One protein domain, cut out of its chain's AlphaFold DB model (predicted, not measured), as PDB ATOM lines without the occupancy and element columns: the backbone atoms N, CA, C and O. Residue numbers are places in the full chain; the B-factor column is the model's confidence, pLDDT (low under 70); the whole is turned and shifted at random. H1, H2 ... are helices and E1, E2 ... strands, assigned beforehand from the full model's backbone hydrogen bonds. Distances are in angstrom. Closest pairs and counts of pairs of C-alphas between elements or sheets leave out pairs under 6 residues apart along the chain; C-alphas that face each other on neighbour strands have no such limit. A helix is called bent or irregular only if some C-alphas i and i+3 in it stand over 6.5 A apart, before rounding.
ATOM      1  N   ASP A   7     108.225  94.610 127.416       60.53
ATOM      2  CA  ASP A   7     107.341  93.527 127.837       60.53
ATOM      3  C   ASP A   7     105.868  93.848 127.562       60.53
ATOM      4  O   ASP A   7     105.109  92.942 127.238       60.53
ATOM      5  N   LEU A   8     105.449  95.122 127.595       64.75
ATOM      6  CA  LEU A   8     104.064  95.483 127.263       64.75
ATOM      7  C   LEU A   8     103.764  95.242 125.780       64.75
ATOM      8  O   LEU A   8     102.764  94.608 125.462       64.75
ATOM      9  N   SER A   9     104.654  95.675 124.883       69.31
ATOM     10  CA  SER A   9     104.511  95.476 123.436       69.31
ATOM     11  C   SER A   9     104.509  93.988 123.090       69.31
ATOM     12  O   SER A   9     103.652  93.519 122.347       69.31
ATOM     13  N   ARG A  10     105.394  93.205 123.724       69.69
ATOM     14  CA  ARG A  10     105.414  91.746 123.569       69.69
ATOM     15  C   ARG A  10     104.144  91.085 124.116       69.69
ATOM     16  O   ARG A  10     103.598  90.197 123.464       69.69
ATOM     17  N   LYS A  11     103.656  91.502 125.289       74.44
ATOM     18  CA  LYS A  11     102.399  91.013 125.884       74.44
ATOM     19  C   LYS A  11     101.190  91.370 125.028       74.44
ATOM     20  O   LYS A  11     100.327  90.519 124.855       74.44
ATOM     21  N   LEU A  12     101.146  92.573 124.458       75.69
ATOM     22  CA  LEU A  12     100.085  93.013 123.557       75.69
ATOM     23  C   LEU A  12     100.090  92.201 122.258       75.69
ATOM     24  O   LEU A  12      99.041  91.688 121.882       75.69
ATOM     25  N   CYS A  13     101.249  92.004 121.619       71.81
ATOM     26  CA  CYS A  13     101.356  91.140 120.439       71.81
ATOM     27  C   CYS A  13     100.896  89.709 120.752       71.81
ATOM     28  O   CYS A  13     100.087  89.147 120.017       71.81
ATOM     29  N   LYS A  14     101.333  89.142 121.886       75.19
ATOM     30  CA  LYS A  14     100.870  87.823 122.347       75.19
ATOM     31  C   LYS A  14      99.364  87.792 122.606       75.19
ATOM     32  O   LYS A  14      98.719  86.811 122.254       75.19
ATOM     33  N   LEU A  15      98.799  88.846 123.195       76.88
ATOM     34  CA  LEU A  15      97.363  88.960 123.448       76.88
ATOM     35  C   LEU A  15      96.574  89.014 122.135       76.88
ATOM     36  O   LEU A  15      95.588  88.294 121.999       76.88
ATOM     37  N   LEU A  16      97.012  89.827 121.172       73.06
ATOM     38  CA  LEU A  16      96.394  89.921 119.849       73.06
ATOM     39  C   LEU A  16      96.419  88.561 119.151       73.06
ATOM     40  O   LEU A  16      95.356  88.064 118.796       73.06
ATOM     41  N   LEU A  17      97.586  87.911 119.081       68.44
ATOM     42  CA  LEU A  17      97.729  86.546 118.562       68.44
ATOM     43  C   LEU A  17      96.800  85.559 119.283       68.44
ATOM     44  O   LEU A  17      96.124  84.765 118.640       68.44
ATOM     45  N   SER A  34      94.034  69.263 103.559       85.31
ATOM     46  CA  SER A  34      94.286  70.324 104.541       85.31
ATOM     47  C   SER A  34      95.730  70.839 104.486       85.31
ATOM     48  O   SER A  34      96.713  70.083 104.524       85.31
ATOM     49  N   TYR A  35      95.864  72.164 104.464       84.38
ATOM     50  CA  TYR A  35      97.129  72.899 104.427       84.38
ATOM     51  C   TYR A  35      97.467  73.571 105.770       84.38
ATOM     52  O   TYR A  35      98.411  74.359 105.843       84.38
ATOM     53  N   GLY A  36      96.741  73.216 106.835       85.50
ATOM     54  CA  GLY A  36      96.784  73.885 108.139       85.50
ATOM     55  C   GLY A  36      95.712  74.965 108.252       85.50
ATOM     56  O   GLY A  36      94.905  75.145 107.342       85.50
ATOM     57  N   SER A  37      95.679  75.686 109.368       88.06
ATOM     58  CA  SER A  37      94.721  76.771 109.583       88.06
ATOM     59  C   SER A  37      95.244  78.123 109.091       88.06
ATOM     60  O   SER A  37      96.444  78.330 108.885       88.06
ATOM     61  N   TYR A  38      94.343  79.097 108.944       85.50
ATOM     62  CA  TYR A  38      94.748  80.484 108.691       85.50
ATOM     63  C   TYR A  38      95.649  81.062 109.797       85.50
ATOM     64  O   TYR A  38      96.496  81.909 109.514       85.50
ATOM     65  N   GLU A  39      95.497  80.606 111.045       83.75
ATOM     66  CA  GLU A  39      96.377  81.008 112.147       83.75
ATOM     67  C   GLU A  39      97.789  80.445 111.952       83.75
ATOM     68  O   GLU A  39      98.762  81.191 112.077       83.75
ATOM     69  N   ASP A  40      97.900  79.172 111.570       87.31
ATOM     70  CA  ASP A  40      99.183  78.508 111.309       87.31
ATOM     71  C   ASP A  40      99.936  79.194 110.164       87.31
ATOM     72  O   ASP A  40     101.150  79.406 110.239       87.31
ATOM     73  N   PHE A  41      99.205  79.629 109.130       89.31
ATOM     74  CA  PHE A  41      99.764  80.420 108.038       89.31
ATOM     75  C   PHE A  41     100.326  81.764 108.525       89.31
ATOM     76  O   PHE A  41     101.486  82.081 108.241       89.31
ATOM     77  N   ILE A  42      99.541  82.531 109.295       88.19
ATOM     78  CA  ILE A  42      99.976  83.820 109.859       88.19
ATOM     79  C   ILE A  42     101.178  83.629 110.784       88.19
ATOM     80  O   ILE A  42     102.070  84.466 110.777       88.19
ATOM     81  N   GLN A  43     101.227  82.543 111.558       86.25
ATOM     82  CA  GLN A  43     102.317  82.236 112.486       86.25
ATOM     83  C   GLN A  43     103.554  81.630 111.813       86.25
ATOM     84  O   GLN A  43     104.526  81.341 112.513       86.25
ATOM     85  N   GLY A  44     103.544  81.446 110.489       86.06
ATOM     86  CA  GLY A  44     104.666  80.877 109.742       86.06
ATOM     87  C   GLY A  44     104.911  79.393 110.032       86.06
ATOM     88  O   GLY A  44     106.029  78.920 109.874       86.06
ATOM     89  N   GLN A  45     103.889  78.655 110.467       87.75
ATOM     90  CA  GLN A  45     103.977  77.213 110.726       87.75
ATOM     91  C   GLN A  45     103.768  76.372 109.452       87.75
ATOM     92  O   GLN A  45     104.134  75.200 109.418       87.75
ATOM     93  N   CYS A  46     103.239  76.975 108.380       86.25
ATOM     94  CA  CYS A  46     102.954  76.311 107.102       86.25
ATOM     95  C   CYS A  46     104.027  76.526 106.009       86.25
ATOM     96  O   CYS A  46     103.697  76.489 104.825       86.25
ATOM     97  N   SER A  47     105.299  76.750 106.361       82.88
ATOM     98  CA  SER A  47     106.344  77.182 105.406       82.88
ATOM     99  C   SER A  47     106.547  76.249 104.205       82.88
ATOM    100  O   SER A  47     106.868  76.709 103.117       82.88
ATOM    101  N   SER A  48     106.338  74.938 104.363       87.31
ATOM    102  CA  SER A  48     106.476  73.963 103.266       87.31
ATOM    103  C   SER A  48     105.319  73.981 102.261       87.31
ATOM    104  O   SER A  48     105.438  73.412 101.178       87.31
ATOM    105  N   LYS A  49     104.192  74.602 102.620       88.69
ATOM    106  CA  LYS A  49     102.942  74.633 101.845       88.69
ATOM    107  C   LYS A  49     102.544  76.056 101.431       88.69
ATOM    108  O   LYS A  49     101.449  76.267 100.918       88.69
ATOM    109  N   GLU A  50     103.418  77.028 101.668       89.12
ATOM    110  CA  GLU A  50     103.123  78.456 101.562       89.12
ATOM    111  C   GLU A  50     102.722  78.898 100.149       89.12
ATOM    112  O   GLU A  50     101.738  79.628 100.006       89.12
ATOM    113  N   ASP A  51     103.403  78.400  99.116       90.38
ATOM    114  CA  ASP A  51     103.077  78.717  97.719       90.38
ATOM    115  C   ASP A  51     101.649  78.277  97.370       90.38
ATOM    116  O   ASP A  51     100.850  79.065  96.864       90.38
ATOM    117  N   LYS A  52     101.280  77.047  97.752       89.50
ATOM    118  CA  LYS A  52      99.933  76.502  97.526       89.50
ATOM    119  C   LYS A  52      98.863  77.276  98.296       89.50
ATOM    120  O   LYS A  52      97.810  77.581  97.746       89.50
ATOM    121  N   ILE A  53      99.123  77.631  99.558       89.12
ATOM    122  CA  ILE A  53      98.189  78.436 100.364       89.12
ATOM    123  C   ILE A  53      97.978  79.815  99.726       89.12
ATOM    124  O   ILE A  53      96.849  80.303  99.665       89.12
ATOM    125  N   THR A  54      99.052  80.425  99.225       91.06
ATOM    126  CA  THR A  54      99.018  81.720  98.538       91.06
ATOM    127  C   THR A  54      98.172  81.637  97.266       91.06
ATOM    128  O   THR A  54      97.329  82.505  97.041       91.06
ATOM    129  N   GLU A  55      98.332  80.579  96.467       90.50
ATOM    130  CA  GLU A  55      97.507  80.327  95.280       90.50
ATOM    131  C   GLU A  55      96.028  80.118  95.632       90.50
ATOM    132  O   GLU A  55      95.166  80.773  95.046       90.50
ATOM    133  N   LEU A  56      95.719  79.290  96.636       89.12
ATOM    134  CA  LEU A  56      94.345  79.055  97.099       89.12
ATOM    135  C   LEU A  56      93.672  80.343  97.590       89.12
ATOM    136  O   LEU A  56      92.521  80.625  97.255       89.12
ATOM    137  N   LEU A  57      94.387  81.148  98.376       88.94
ATOM    138  CA  LEU A  57      93.902  82.446  98.840       88.94
ATOM    139  C   LEU A  57      93.659  83.403  97.673       88.94
ATOM    140  O   LEU A  57      92.623  84.064  97.639       88.94
ATOM    141  N   LYS A  58      94.572  83.428  96.695       91.38
ATOM    142  CA  LYS A  58      94.433  84.239  95.482       91.38
ATOM    143  C   LYS A  58      93.192  83.863  94.676       91.38
ATOM    144  O   LYS A  58      92.509  84.756  94.184       91.38
ATOM    145  N   LEU A  59      92.893  82.565  94.561       89.50
ATOM    146  CA  LEU A  59      91.697  82.063  93.874       89.50
ATOM    147  C   LEU A  59      90.401  82.486  94.579       89.50
ATOM    148  O   LEU A  59      89.410  82.761  93.908       89.50
ATOM    149  N   LYS A  60      90.406  82.572  95.916       86.81
ATOM    150  CA  LYS A  60      89.249  83.055  96.686       86.81
ATOM    151  C   LYS A  60      89.051  84.562  96.536       86.81
ATOM    152  O   LYS A  60      87.941  85.010  96.265       86.81
ATOM    153  N   SER A  61      90.100  85.347  96.777       90.25
ATOM    154  CA  SER A  61      90.094  86.807  96.639       90.25
ATOM    155  C   SER A  61      91.504  87.367  96.828       90.25
ATOM    156  O   SER A  61      92.194  87.044  97.797       90.25
ATOM    157  N   GLU A  62      91.907  88.284  95.951       91.06
ATOM    158  CA  GLU A  62      93.188  88.987  96.069       91.06
ATOM    159  C   GLU A  62      93.268  89.852  97.345       91.06
ATOM    160  O   GLU A  62      94.304  89.876  98.009       91.06
ATOM    161  N   ASP A  63      92.165  90.478  97.765       89.06
ATOM    162  CA  ASP A  63      92.104  91.273  99.003       89.06
ATOM    163  C   ASP A  63      92.263  90.406 100.256       89.06
ATOM    164  O   ASP A  63      92.922  90.795 101.228       89.06
ATOM    165  N   MET A  64      91.680  89.204 100.229       85.75
ATOM    166  CA  MET A  64      91.841  88.231 101.304       85.75
ATOM    167  C   MET A  64      93.300  87.791 101.409       85.75
ATOM    168  O   MET A  64      93.861  87.808 102.506       85.75
ATOM    169  N   LEU A  65      93.931  87.453 100.279       90.94
ATOM    170  CA  LEU A  65      95.352  87.118 100.241       90.94
ATOM    171  C   LEU A  65      96.205  88.248 100.831       90.94
ATOM    172  O   LEU A  65      97.001  88.008 101.738       90.94
ATOM    173  N   ASN A  66      96.007  89.479 100.357       91.62
ATOM    174  CA  ASN A  66      96.755  90.644 100.827       91.62
ATOM    175  C   ASN A  66      96.593  90.852 102.338       91.62
ATOM    176  O   ASN A  66      97.573  91.119 103.030       91.62
ATOM    177  N   SER A  67      95.383  90.663 102.869       89.69
ATOM    178  CA  SER A  67      95.109  90.774 104.306       89.69
ATOM    179  C   SER A  67      95.875  89.730 105.128       89.69
ATOM    180  O   SER A  67      96.451  90.064 106.164       89.69
ATOM    181  N   PHE A  68      95.936  88.478 104.661       90.06
ATOM    182  CA  PHE A  68      96.694  87.417 105.331       90.06
ATOM    183  C   PHE A  68      98.208  87.618 105.232       90.06
ATOM    184  O   PHE A  68      98.909  87.423 106.226       90.06
ATOM    185  N   LEU A  69      98.714  88.053 104.075       92.19
ATOM    186  CA  LEU A  69     100.131  88.385 103.902       92.19
ATOM    187  C   LEU A  69     100.541  89.566 104.789       92.19
ATOM    188  O   LEU A  69     101.587  89.507 105.433       92.19
ATOM    189  N   LEU A  70      99.700  90.600 104.891       91.94
ATOM    190  CA  LEU A  70      99.912  91.716 105.813       91.94
ATOM    191  C   LEU A  70      99.907  91.241 107.267       91.94
ATOM    192  O   LEU A  70     100.820  91.578 108.017       91.94
ATOM    193  N   ALA A  71      98.931  90.423 107.669       90.00
ATOM    194  CA  ALA A  71      98.882  89.878 109.023       90.00
ATOM    195  C   ALA A  71     100.142  89.058 109.347       90.00
ATOM    196  O   ALA A  71     100.746  89.261 110.399       90.00
ATOM    197  N   LYS A  72     100.585  88.195 108.427       90.44
ATOM    198  CA  LYS A  72     101.828  87.427 108.563       90.44
ATOM    199  C   LYS A  72     103.049  88.343 108.682       90.44
ATOM    200  O   LYS A  72     103.832  88.194 109.617       90.44
ATOM    201  N   ALA A  73     103.188  89.331 107.797       91.44
ATOM    202  CA  ALA A  73     104.291  90.287 107.840       91.44
ATOM    203  C   ALA A  73     104.340  91.056 109.167       91.44
ATOM    204  O   ALA A  73     105.393  91.167 109.794       91.44
ATOM    205  N   TRP A  74     103.196  91.547 109.639       91.94
ATOM    206  CA  TRP A  74     103.145  92.372 110.839       91.94
ATOM    207  C   TRP A  74     103.278  91.581 112.137       91.94
ATOM    208  O   TRP A  74     103.862  92.092 113.095       91.94
ATOM    209  N   LEU A  75     102.761  90.353 112.180       87.31
ATOM    210  CA  LEU A  75     102.719  89.548 113.397       87.31
ATOM    211  C   LEU A  75     103.870  88.545 113.495       87.31
ATOM    212  O   LEU A  75     104.490  88.467 114.551       87.31
ATOM    213  N   HIS A  76     104.164  87.788 112.436       88.44
ATOM    214  CA  HIS A  76     105.196  86.747 112.473       88.44
ATOM    215  C   HIS A  76     106.602  87.294 112.229       88.44
ATOM    216  O   HIS A  76     107.532  86.881 112.912       88.44
ATOM    217  N   HIS A  77     106.770  88.266 111.328       89.44
ATOM    218  CA  HIS A  77     108.071  88.917 111.113       89.44
ATOM    219  C   HIS A  77     108.342  90.075 112.091       89.44
ATOM    220  O   HIS A  77     109.169  90.943 111.818       89.44
ATOM    221  N   ASP A  78     107.648  90.096 113.235       88.38
ATOM    222  CA  ASP A  78     107.866  91.020 114.351       88.38
ATOM    223  C   ASP A  78     107.801  92.523 114.007       88.38
ATOM    224  O   ASP A  78     108.207  93.350 114.826       88.38
ATOM    225  N   ILE A  79     107.250  92.930 112.856       92.62
ATOM    226  CA  ILE A  79     107.157  94.358 112.493       92.62
ATOM    227  C   ILE A  79     106.307  95.105 113.526       92.62
ATOM    228  O   ILE A  79     106.721  96.154 114.019       92.62
ATOM    229  N   LEU A  80     105.159  94.549 113.931       90.19
ATOM    230  CA  LEU A  80     104.316  95.160 114.959       90.19
ATOM    231  C   LEU A  80     105.071  95.301 116.284       90.19
ATOM    232  O   LEU A  80     105.033  96.363 116.905       90.19
ATOM    233  N   TYR A  81     105.779  94.250 116.708       89.44
ATOM    234  CA  TYR A  81     106.576  94.279 117.932       89.44
ATOM    235  C   TYR A  81     107.686  95.330 117.856       89.44
ATOM    236  O   TYR A  81     107.862  96.105 118.800       89.44
ATOM    237  N   HIS A  82     108.405  95.382 116.734       91.94
ATOM    238  CA  HIS A  82     109.462  96.349 116.476       91.94
ATOM    239  C   HIS A  82     108.925  97.774 116.588       91.94
ATOM    240  O   HIS A  82     109.413  98.548 117.407       91.94
ATOM    241  N   VAL A  83     107.870  98.101 115.837       94.44
ATOM    242  CA  VAL A  83     107.293  99.447 115.816       94.44
ATOM    243  C   VAL A  83     106.774  99.838 117.211       94.44
ATOM    244  O   VAL A  83     107.063 100.928 117.702       94.44
TER     245      VAL A  83
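AT A GLANCE: This is residues 7 to 17 and 34 to 83 of the 288 residues of the protein "Hypothetical protein" of Rotaria sp. Silwood2 (UniProt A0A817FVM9). Two long helices, H3 and H4, make a V-shaped helical hairpin, with short helix H2 in its mouth. At the far end of H4, short H5 packs beside H1, and this pair makes the other end of an elongated outline spanning 38 by 21 by 15 A. The 61 printed residues hold five named helices and one named strand, in the order H1, E1, H2, H3, H4, H5; the class is mostly helix. The whole is only just compact, close to loose, with a radius of gyration of the C-alphas of 12.4 A.

HOW THE PARTS SIT: H1, residues 7 to 17, touches H5, residues 79 to 83; their closest C-alphas, Ser 9 and Tyr 81, are 6.0 A apart. E1, residues 34 to 37, pairs with no named strand. H2, residues 38 to 42, touches H4, residues 62 to 75, with the C-alphas of Ile 42 and Lys 72 closest at 4.3 A. H3, residues 47 to 60, touches H4 with residues 54 to 58 alone, closest at the C-alphas of Leu 57 and Leu 65, 5.1 A; this helical hairpin runs opposite ways at a tilt of 35.1 degrees, only just steep. H4 and H5 only just touch, only at the corner, with 3 pairs of C-alphas within 8 A, the closest Trp 74 and Leu 80 at 5.1 A. H1 and H3 are apart. Every O i to N i+4 pair is within hydrogen-bond range in H1, H2, H4 and H5, and 8 of 10 in H3.

IN THESE COORDINATES: H1 begins at C-alpha 7 (107.341, 93.527, 127.837) and is 15.1 A long. H3 is 20.1 A long and irregular, with C-alphas 48 and 51 8.1 A apart. H4 is 19.8 A long, and H5 ends at C-alpha 83 (107.293, 99.447, 115.816).

THE WHOLE: The C-alphas farthest apart, Asp 7 and Leu 59, are 39.1 A apart. Residues 18 to 33 are not printed, and C-alphas 17 and 34 are 21.7 A apart across this cut. The links printed whole are tight. Residues 7 to 10 and 17 are under pLDDT 70.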